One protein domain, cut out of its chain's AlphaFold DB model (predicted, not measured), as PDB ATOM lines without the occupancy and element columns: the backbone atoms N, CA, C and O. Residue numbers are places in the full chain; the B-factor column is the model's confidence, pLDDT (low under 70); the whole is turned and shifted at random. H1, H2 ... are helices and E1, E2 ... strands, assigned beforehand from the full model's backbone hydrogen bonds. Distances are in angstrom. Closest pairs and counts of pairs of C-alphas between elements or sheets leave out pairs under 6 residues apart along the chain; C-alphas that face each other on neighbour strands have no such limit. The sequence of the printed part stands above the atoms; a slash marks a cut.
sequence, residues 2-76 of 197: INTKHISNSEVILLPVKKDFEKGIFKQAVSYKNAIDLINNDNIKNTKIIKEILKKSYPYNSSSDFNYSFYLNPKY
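This is residues 2 to 76 of the 197 residues of an uncharacterized protein of Leptospira stimsonii (UniProt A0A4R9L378). Little of this domain is regular structure: look for a two-stranded antiparallel ribbon, E1 and E2, with one helix, H1, packed alongside E1. One long stretch with no named element, residues 19 to 42, joins E1 to H1. The printed part has 75 residues, and the named elements, in the order E1, H1, E2, hold only 29 of them, mixed helix and strand. It is compact, with a radius of gyration of the C-alphas of 12.4 A and spans of 35 by 27 by 21 A.

Find C-alpha 12 at (269.482, 269.517, 262.873); there E1 begins, residues 12 to 18, 18.6 A long. E2, residues 66 to 72, runs 19.0 A to C-alpha 72 at (270.151, 272.668, 258.432). H1, residues 43 to 57, is 21.0 A long.

E1 and E2 are antiparallel at 147 degrees; look for N 15 and O 69, 2.9 A apart and within hydrogen-bond range. H1 touches E1, the closest C-alphas being those of Ile 13 and Asn 43, 5.0 A apart. H1 and E2 are near each other, with 5 pairs of C-alphas within 10 A. In H1 every O i to N i+4 pair is within hydrogen-bond range.

The C-alphas farthest apart, of Lys 23 and Asn 40, are 36.7 A apart. The printed part has no cut. The link from E1 to H1, 24 residues, is long. The model's pLDDT is under 70 at residues 2 to 3 and 20 to 26.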
ATOM      1  N   ILE A   2     269.916 271.725 272.452       66.50
ATOM      2  CA  ILE A   2     268.944 272.613 271.791       66.50
ATOM      3  C   ILE A   2     268.038 273.189 272.879       66.50
ATOM      4  O   ILE A   2     267.308 272.438 273.518       66.50
ATOM      5  N   ASN A   3     268.083 274.503 273.089       69.69
ATOM      6  CA  ASN A   3     267.269 275.182 274.100       69.69
ATOM      7  C   ASN A   3     265.930 275.661 273.506       69.69
ATOM      8  O   ASN A   3     265.574 276.831 273.600       69.69
ATOM      9  N   THR A   4     265.196 274.769 272.835       75.94
ATOM     10  CA  THR A   4     263.852 275.051 272.305       75.94
ATOM     11  C   THR A   4     263.037 273.766 272.165       75.94
ATOM     12  O   THR A   4     263.586 272.702 271.897       75.94
ATOM     13  N   LYS A   5     261.711 273.872 272.320       81.88
ATOM     14  CA  LYS A   5     260.749 272.787 272.052       81.88
ATOM     15  C   LYS A   5     260.328 272.689 270.579       81.88
ATOM     16  O   LYS A   5     259.602 271.774 270.215       81.88
ATOM     17  N   HIS A   6     260.729 273.656 269.748       86.12
ATOM     18  CA  HIS A   6     260.262 273.792 268.362       86.12
ATOM     19  C   HIS A   6     261.130 273.043 267.338       86.12
ATOM     20  O   HIS A   6     260.681 272.798 266.215       86.12
ATOM     21  N   ILE A   7     262.360 272.696 267.726       88.12
ATOM     22  CA  ILE A   7     263.364 272.045 266.882       88.12
ATOM     23  C   ILE A   7     263.890 270.832 267.642       88.12
ATOM     24  O   ILE A   7     264.370 270.960 268.768       88.12
ATOM     25  N   SER A   8     263.805 269.654 267.035       89.00
ATOM     26  CA  SER A   8     264.322 268.415 267.609       89.00
ATOM     27  C   SER A   8     265.754 268.121 267.149       89.00
ATOM     28  O   SER A   8     266.201 268.540 266.082       89.00
ATOM     29  N   ASN A   9     266.485 267.337 267.946       87.06
ATOM     30  CA  ASN A   9     267.865 266.944 267.631       87.06
ATOM     31  C   ASN A   9     267.993 266.089 266.355       87.06
ATOM     32  O   ASN A   9     269.089 265.975 265.819       87.06
ATOM     33  N   SER A  10     266.921 265.438 265.896       91.12
ATOM     34  CA  SER A  10     266.932 264.675 264.640       91.12
ATOM     35  C   SER A  10     266.834 265.576 263.410       91.12
ATOM     36  O   SER A  10     267.262 265.181 262.330       91.12
ATOM     37  N   GLU A  11     266.315 266.792 263.560       90.94
ATOM     38  CA  GLU A  11     266.111 267.729 262.452       90.94
ATOM     39  C   GLU A  11     267.369 268.538 262.131       90.94
ATOM     40  O   GLU A  11     267.538 269.013 261.016       90.94
ATOM     41  N   VAL A  12     268.297 268.677 263.072       91.94
ATOM     42  CA  VAL A  12     269.482 269.517 262.873       91.94
ATOM     43  C   VAL A  12     270.749 268.817 263.325       91.94
ATOM     44  O   VAL A  12     270.734 267.994 264.238       91.94
ATOM     45  N   ILE A  13     271.877 269.182 262.719       92.31
ATOM     46  CA  ILE A  13     273.189 268.791 263.244       92.31
ATOM     47  C   ILE A  13     273.642 269.877 264.212       92.31
ATOM     48  O   ILE A  13     273.689 271.057 263.856       92.31
ATOM     49  N   LEU A  14     273.981 269.486 265.440       91.00
ATOM     50  CA  LEU A  14     274.439 270.430 266.454       91.00
ATOM     51  C   LEU A  14     275.921 270.734 266.287       91.00
ATOM     52  O   LEU A  14     276.761 269.837 266.364       91.00
ATOM     53  N   LEU A  15     276.230 272.019 266.135       89.94
ATOM     54  CA  LEU A  15     277.586 272.520 265.977       89.94
ATOM     55  C   LEU A  15     277.997 273.340 267.203       89.94
ATOM     56  O   LEU A  15     277.400 274.388 267.449       89.94
ATOM     57  N   PRO A  16     278.999 272.896 267.979       88.12
ATOM     58  CA  PRO A  16     279.453 273.620 269.155       88.12
ATOM     59  C   PRO A  16     280.169 274.915 268.756       88.12
ATOM     60  O   PRO A  16     281.006 274.948 267.849       88.12
ATOM     61  N   VAL A  17     279.864 275.979 269.485       84.38
ATOM     62  CA  VAL A  17     280.453 277.311 269.354       84.38
ATOM     63  C   VAL A  17     281.025 277.700 270.709       84.38
ATOM     64  O   VAL A  17     280.398 277.462 271.743       84.38
ATOM     65  N   LYS A  18     282.230 278.269 270.724       81.25
ATOM     66  CA  LYS A  18     282.830 278.749 271.973       81.25
ATOM     67  C   LYS A  18     281.992 279.894 272.543       81.25
ATOM     68  O   LYS A  18     281.557 280.754 271.783       81.25
ATOM     69  N   LYS A  19     281.775 279.895 273.860       77.00
ATOM     70  CA  LYS A  19     281.104 281.003 274.559       77.00
ATOM     71  C   LYS A  19     281.945 282.276 274.561       77.00
ATOM     72  O   LYS A  19     281.401 283.364 274.410       77.00
ATOM     73  N   ASP A  20     283.262 282.125 274.673       63.22
ATOM     74  CA  ASP A  20     284.181 283.255 274.667       63.22
ATOM     75  C   ASP A  20     284.322 283.814 273.247       63.22
ATOM     76  O   ASP A  20     285.016 283.261 272.386       63.22
ATOM     77  N   PHE A  21     283.645 284.935 273.002       53.34
ATOM     78  CA  PHE A  21     283.846 285.779 271.830       53.34
ATOM     79  C   PHE A  21     285.211 286.470 271.928       53.34
ATOM     80  O   PHE A  21     285.301 287.658 272.236       53.34
ATOM     81  N   GLU A  22     286.307 285.763 271.656       48.66
ATOM     82  CA  GLU A  22     287.603 286.428 271.508       48.66
ATOM     83  C   GLU A  22     287.515 287.458 270.364       48.66
ATOM     84  O   GLU A  22     287.415 287.101 269.187       48.66
ATOM     85  N   LYS A  23     287.560 288.749 270.723       47.25
ATOM     86  CA  LYS A  23     287.521 289.909 269.809       47.25
ATOM     87  C   LYS A  23     286.212 290.088 269.021       47.25
ATOM     88  O   LYS A  23     286.237 290.678 267.946       47.25
ATOM     89  N   GLY A  24     285.079 289.589 269.525       50.69
ATOM     90  CA  GLY A  24     283.768 289.783 268.881       50.69
ATOM     91  C   GLY A  24     283.557 288.976 267.592       50.69
ATOM     92  O   GLY A  24     282.635 289.262 266.835       50.69
ATOM     93  N   ILE A  25     284.400 287.971 267.321       52.88
ATOM     94  CA  ILE A  25     284.307 287.143 266.112       52.88
ATOM     95  C   ILE A  25     283.723 285.776 266.471       52.88
ATOM     96  O   ILE A  25     284.287 285.033 267.274       52.88
ATOM     97  N   PHE A  26     282.616 285.419 265.820       61.00
ATOM     98  CA  PHE A  26     282.010 284.093 265.905       61.00
ATOM     99  C   PHE A  26     282.988 283.011 265.418       61.00
ATOM    100  O   PHE A  26     283.431 283.034 264.267       61.00
ATOM    101  N   LYS A  27     283.318 282.036 266.277       70.94
ATOM    102  CA  LYS A  27     284.175 280.894 265.922       70.94
ATOM    103  C   LYS A  27     283.570 279.576 266.384       70.94
ATOM    104  O   LYS A  27     283.326 279.354 267.569       70.94
ATOM    105  N   GLN A  28     283.392 278.668 265.433       80.69
ATOM    106  CA  GLN A  28     283.008 277.293 265.731       80.69
ATOM    107  C   GLN A  28     284.135 276.585 266.486       80.69
ATOM    108  O   GLN A  28     285.309 276.735 266.144       80.69
ATOM    109  N   ALA A  29     283.778 275.796 267.499       83.81
ATOM    110  CA  ALA A  29     284.747 274.996 268.247       83.81
ATOM    111  C   ALA A  29     285.248 273.797 267.424       83.81
ATOM    112  O   ALA A  29     286.375 273.345 267.608       83.81
ATOM    113  N   VAL A  30     284.421 273.304 266.496       83.81
ATOM    114  CA  VAL A  30     284.748 272.220 265.565       83.81
ATOM    115  C   VAL A  30     284.343 272.643 264.156       83.81
ATOM    116  O   VAL A  30     283.201 273.041 263.937       83.81
ATOM    117  N   SER A  31     285.266 272.540 263.196       80.25
ATOM    118  CA  SER A  31     284.968 272.808 261.785       80.25
ATOM    119  C   SER A  31     284.062 271.720 261.212       80.25
ATOM    120  O   SER A  31     284.452 270.554 261.150       80.25
ATOM    121  N   TYR A  32     282.866 272.093 260.749       76.88
ATOM    122  CA  TYR A  32     281.918 271.132 260.173       76.88
ATOM    123  C   TYR A  32     282.306 270.649 258.771       76.88
ATOM    124  O   TYR A  32     281.975 269.521 258.415       76.88
ATOM    125  N   LYS A  33     283.022 271.471 257.986       77.75
ATOM    126  CA  LYS A  33     283.320 271.194 256.565       77.75
ATOM    127  C   LYS A  33     284.065 269.875 256.346       77.75
ATOM    128  O   LYS A  33     283.878 269.248 255.314       77.75
ATOM    129  N   ASN A  34     284.869 269.463 257.324       70.69
ATOM    130  CA  ASN A  34     285.695 268.256 257.243       70.69
ATOM    131  C   ASN A  34     285.195 267.127 258.160       70.69
ATOM    132  O   ASN A  34     285.785 266.054 258.179       70.69
ATOM    133  N   ALA A  35     284.160 267.384 258.963       76.38
ATOM    134  CA  ALA A  35     283.702 266.476 260.011       76.38
ATOM    135  C   ALA A  35     282.318 265.873 259.732       76.38
ATOM    136  O   ALA A  35     281.994 264.822 260.282       76.38
ATOM    137  N   ILE A  36     281.497 266.533 258.909       83.44
ATOM    138  CA  ILE A  36     280.152 266.070 258.569       83.44
ATOM    139  C   ILE A  36     280.182 265.306 257.247       83.44
ATOM    140  O   ILE A  36     280.630 265.829 256.230       83.44
ATOM    141  N   ASP A  37     279.599 264.110 257.252       87.06
ATOM    142  CA  ASP A  37     279.244 263.383 256.036       87.06
ATOM    143  C   ASP A  37     277.734 263.527 255.806       87.06
ATOM    144  O   ASP A  37     276.912 262.880 256.460       87.06
ATOM    145  N   LEU A  38     277.356 264.430 254.902       85.75
ATOM    146  CA  LEU A  38     275.950 264.707 254.584       85.75
ATOM    147  C   LEU A  38     275.311 263.623 253.701       85.75
ATOM    148  O   LEU A  38     274.085 263.578 253.584       85.75
ATOM    149  N   ILE A  39     276.123 262.765 253.078       84.75
ATOM    150  CA  ILE A  39     275.667 261.745 252.132       84.75
ATOM    151  C   ILE A  39     275.262 260.490 252.906       84.75
ATOM    152  O   ILE A  39     274.123 260.023 252.778       84.75
ATOM    153  N   ASN A  40     276.169 259.987 253.749       89.56
ATOM    154  CA  ASN A  40     276.059 258.660 254.359       89.56
ATOM    155  C   ASN A  40     275.524 258.667 255.795       89.56
ATOM    156  O   ASN A  40     275.143 257.613 256.305       89.56
ATOM    157  N   ASN A  41     275.496 259.821 256.467       92.69
ATOM    158  CA  ASN A  41     275.067 259.908 257.860       92.69
ATOM    159  C   ASN A  41     273.779 260.723 258.012       92.69
ATOM    160  O   ASN A  41     273.530 261.694 257.294       92.69
ATOM    161  N   ASP A  42     272.965 260.335 258.992       92.94
ATOM    162  CA  ASP A  42     271.868 261.165 259.479       92.94
ATOM    163  C   ASP A  42     272.374 262.285 260.408       92.94
ATOM    164  O   ASP A  42     273.561 262.377 260.756       92.94
ATOM    165  N   ASN A  43     271.459 263.162 260.821       93.00
ATOM    166  CA  ASN A  43     271.795 264.294 261.678       93.00
ATOM    167  C   ASN A  43     272.282 263.881 263.078       93.00
ATOM    168  O   ASN A  43     273.158 264.539 263.654       93.00
ATOM    169  N   ILE A  44     271.756 262.781 263.627       94.06
ATOM    170  CA  ILE A  44     272.115 262.282 264.960       94.06
ATOM    171  C   ILE A  44     273.549 261.751 264.941       94.06
ATOM    172  O   ILE A  44     274.347 262.080 265.823       94.06
ATOM    173  N   LYS A  45     273.899 260.953 263.931       94.19
ATOM    174  CA  LYS A  45     275.229 260.382 263.734       94.19
ATOM    175  C   LYS A  45     276.258 261.474 263.471       94.19
ATOM    176  O   LYS A  45     277.287 261.489 264.142       94.19
ATOM    177  N   ASN A  46     275.954 262.444 262.607       94.06
ATOM    178  CA  ASN A  46     276.827 263.603 262.400       94.06
ATOM    179  C   ASN A  46     277.029 264.415 263.691       94.06
ATOM    180  O   ASN A  46     278.154 264.771 264.035       94.06
ATOM    181  N   THR A  47     275.971 264.627 264.481       92.81
ATOM    182  CA  THR A  47     276.080 265.292 265.791       92.81
ATOM    183  C   THR A  47     276.967 264.512 266.769       92.81
ATOM    184  O   THR A  47     277.726 265.117 267.527       92.81
ATOM    185  N   LYS A  48     276.894 263.174 266.781       92.81
ATOM    186  CA  LYS A  48     277.763 262.329 267.621       92.81
ATOM    187  C   LYS A  48     279.235 262.476 267.229       92.81
ATOM    188  O   LYS A  48     280.047 262.734 268.112       92.81
ATOM    189  N   ILE A  49     279.550 262.415 265.934       92.94
ATOM    190  CA  ILE A  49     280.914 262.607 265.409       92.94
ATOM    191  C   ILE A  49     281.475 263.966 265.850       92.94
ATOM    192  O   ILE A  49     282.564 264.040 266.418       92.94
ATOM    193  N   ILE A  50     280.703 265.044 265.679       91.81
ATOM    194  CA  ILE A  50     281.104 266.393 266.105       91.81
ATOM    195  C   ILE A  50     281.380 266.450 267.614       91.81
ATOM    196  O   ILE A  50     282.365 267.054 268.038       91.81
ATOM    197  N   LYS A  51     280.551 265.800 268.441       90.19
ATOM    198  CA  LYS A  51     280.758 265.738 269.898       90.19
ATOM    199  C   LYS A  51     282.010 264.952 270.284       90.19
ATOM    200  O   LYS A  51     282.672 265.320 271.250       90.19
ATOM    201  N   GLU A  52     282.339 263.883 269.569       91.56
ATOM    202  CA  GLU A  52     283.568 263.117 269.802       91.56
ATOM    203  C   GLU A  52     284.814 263.934 269.462       91.56
ATOM    204  O   GLU A  52     285.772 263.940 270.235       91.56
ATOM    205  N   ILE A  53     284.784 264.677 268.351       90.69
ATOM    206  CA  ILE A  53     285.859 265.606 267.985       90.69
ATOM    207  C   ILE A  53     285.989 266.700 269.048       90.69
ATOM    208  O   ILE A  53     287.090 266.942 269.535       90.69
ATOM    209  N   LEU A  54     284.871 267.297 269.474       89.69
ATOM    210  CA  LEU A  54     284.861 268.325 270.514       89.69
ATOM    211  C   LEU A  54     285.526 267.833 271.805       89.69
ATOM    212  O   LEU A  54     286.381 268.527 272.339       89.69
ATOM    213  N   LYS A  55     285.187 266.625 272.276       90.00
ATOM    214  CA  LYS A  55     285.793 266.030 273.480       90.00
ATOM    215  C   LYS A  55     287.303 265.838 273.348       90.00
ATOM    216  O   LYS A  55     288.022 266.044 274.315       90.00
ATOM    217  N   LYS A  56     287.787 265.445 272.167       89.81
ATOM    218  CA  LYS A  56     289.228 265.297 271.911       89.81
ATOM    219  C   LYS A  56     289.941 266.649 271.905       89.81
ATOM    220  O   LYS A  56     291.039 266.756 272.437       89.81
ATOM    221  N   SER A  57     289.323 267.669 271.315       88.19
ATOM    222  CA  SER A  57     289.892 269.019 271.224       88.19
ATOM    223  C   SER A  57     289.773 269.827 272.522       88.19
ATOM    224  O   SER A  57     290.576 270.729 272.739       88.19
ATOM    225  N   TYR A  58     288.793 269.512 273.374       88.25
ATOM    226  CA  TYR A  58     288.489 270.207 274.630       88.25
ATOM    227  C   TYR A  58     288.229 269.201 275.770       88.25
ATOM    228  O   TYR A  58     287.098 269.081 276.245       88.25
ATOM    229  N   PRO A  59     289.253 268.449 276.216       87.69
ATOM    230  CA  PRO A  59     289.081 267.317 277.134       87.69
ATOM    231  C   PRO A  59     288.633 267.709 278.549       87.69
ATOM    232  O   PRO A  59     288.043 266.887 279.248       87.69
ATOM    233  N   TYR A  60     288.892 268.949 278.968       88.75
ATOM    234  CA  TYR A  60     288.527 269.465 280.292       88.75
ATOM    235  C   TYR A  60     287.197 270.227 280.302       88.75
ATOM    236  O   TYR A  60     286.756 270.662 281.363       88.75
ATOM    237  N   ASN A  61     286.562 270.405 279.140       84.44
ATOM    238  CA  ASN A  61     285.319 271.152 279.028       84.44
ATOM    239  C   ASN A  61     284.096 270.236 279.023       84.44
ATOM    240  O   ASN A  61     284.081 269.134 278.468       84.44
ATOM    241  N   SER A  62     283.019 270.749 279.600       84.56
ATOM    242  CA  SER A  62     281.698 270.148 279.581       84.56
ATOM    243  C   SER A  62     280.886 270.631 278.375       84.56
ATOM    244  O   SER A  62     281.165 271.665 277.770       84.56
ATOM    245  N   SER A  63     279.814 269.913 278.018       78.50
ATOM    246  CA  SER A  63     278.914 270.363 276.941       78.50
ATOM    247  C   SER A  63     278.239 271.709 277.231       78.50
ATOM    248  O   SER A  63     277.816 272.361 276.279       78.50
ATOM    249  N   SER A  64     278.121 272.103 278.502       82.88
ATOM    250  CA  SER A  64     277.578 273.395 278.944       82.88
ATOM    251  C   SER A  64     278.542 274.566 278.762       82.88
ATOM    252  O   SER A  64     278.100 275.709 278.842       82.88
ATOM    253  N   ASP A  65     279.816 274.317 278.462       82.81
ATOM    254  CA  ASP A  65     280.814 275.373 278.233       82.81
ATOM    255  C   ASP A  65     280.734 275.949 276.809       82.81
ATOM    256  O   ASP A  65     281.434 276.897 276.460       82.81
ATOM    257  N   PHE A  66     279.851 275.390 275.979       85.06
ATOM    258  CA  PHE A  66     279.673 275.764 274.583       85.06
ATOM    259  C   PHE A  66     278.240 276.221 274.317       85.06
ATOM    260  O   PHE A  66     277.279 275.672 274.863       85.06
ATOM    261  N   ASN A  67     278.113 277.181 273.409       82.94
ATOM    262  CA  ASN A  67     276.864 277.465 272.714       82.94
ATOM    263  C   ASN A  67     276.717 276.503 271.528       82.94
ATOM    264  O   ASN A  67     277.654 275.781 271.178       82.94
ATOM    265  N   TYR A  68     275.539 276.454 270.907       84.44
ATOM    266  CA  TYR A  68     275.293 275.546 269.785       84.44
ATOM    267  C   TYR A  68     274.596 276.265 268.637       84.44
ATOM    268  O   TYR A  68     273.515 276.824 268.788       84.44
ATOM    269  N   SER A  69     275.229 276.210 267.472       87.81
ATOM    270  CA  SER A  69     274.609 276.511 266.187       87.81
ATOM    271  C   SER A  69     273.965 275.263 265.599       87.81
ATOM    272  O   SER A  69     274.251 274.135 266.018       87.81
ATOM    273  N   PHE A  70     273.111 275.468 264.605       88.81
ATOM    274  CA  PHE A  70     272.484 274.397 263.846       88.81
ATOM    275  C   PHE A  70     273.063 274.362 262.449       88.81
ATOM    276  O   PHE A  70     273.277 275.404 261.845       88.81
ATOM    277  N   TYR A  71     273.290 273.167 261.923       90.94
ATOM    278  CA  TYR A  71     273.361 272.972 260.486       90.94
ATOM    279  C   TYR A  71     272.021 272.403 260.017       90.94
ATOM    280  O   TYR A  71     271.611 271.327 260.469       90.94
ATOM    281  N   LEU A  72     271.353 273.123 259.117       90.75
ATOM    282  CA  LEU A  72     270.151 272.668 258.432       90.75
ATOM    283  C   LEU A  72     270.550 271.751 257.278       90.75
ATOM    284  O   LEU A  72     271.173 272.187 256.307       90.75
ATOM    285  N   ASN A  73     270.210 270.470 257.404       88.88
ATOM    286  CA  ASN A  73     270.379 269.495 256.337       88.88
ATOM    287  C   ASN A  73     269.029 269.268 255.635       88.88
ATOM    288  O   ASN A  73     268.185 268.570 256.201       88.88
ATOM    289  N   PRO A  74     268.830 269.762 254.400       85.12
ATOM    290  CA  PRO A  74     267.543 269.691 253.703       85.12
ATOM    291  C   PRO A  74     267.098 268.256 253.365       85.12
ATOM    292  O   PRO A  74     266.005 268.055 252.850       85.12
ATOM    293  N   LYS A  75     267.931 267.234 253.626       85.75
ATOM    294  CA  LYS A  75     267.542 265.814 253.560       85.75
ATOM    295  C   LYS A  75     266.738 265.347 254.782       85.75
ATOM    296  O   LYS A  75     266.012 264.366 254.682       85.75
ATOM    297  N   TYR A  76     266.899 266.002 255.931       87.56
ATOM    298  CA  TYR A  76     266.346 265.562 257.220       87.56
ATOM    299  C   TYR A  76     265.577 266.662 257.958       87.56
ATOM    300  O   TYR A  76     265.113 266.442 259.077       87.56
TER     301      TYR A  76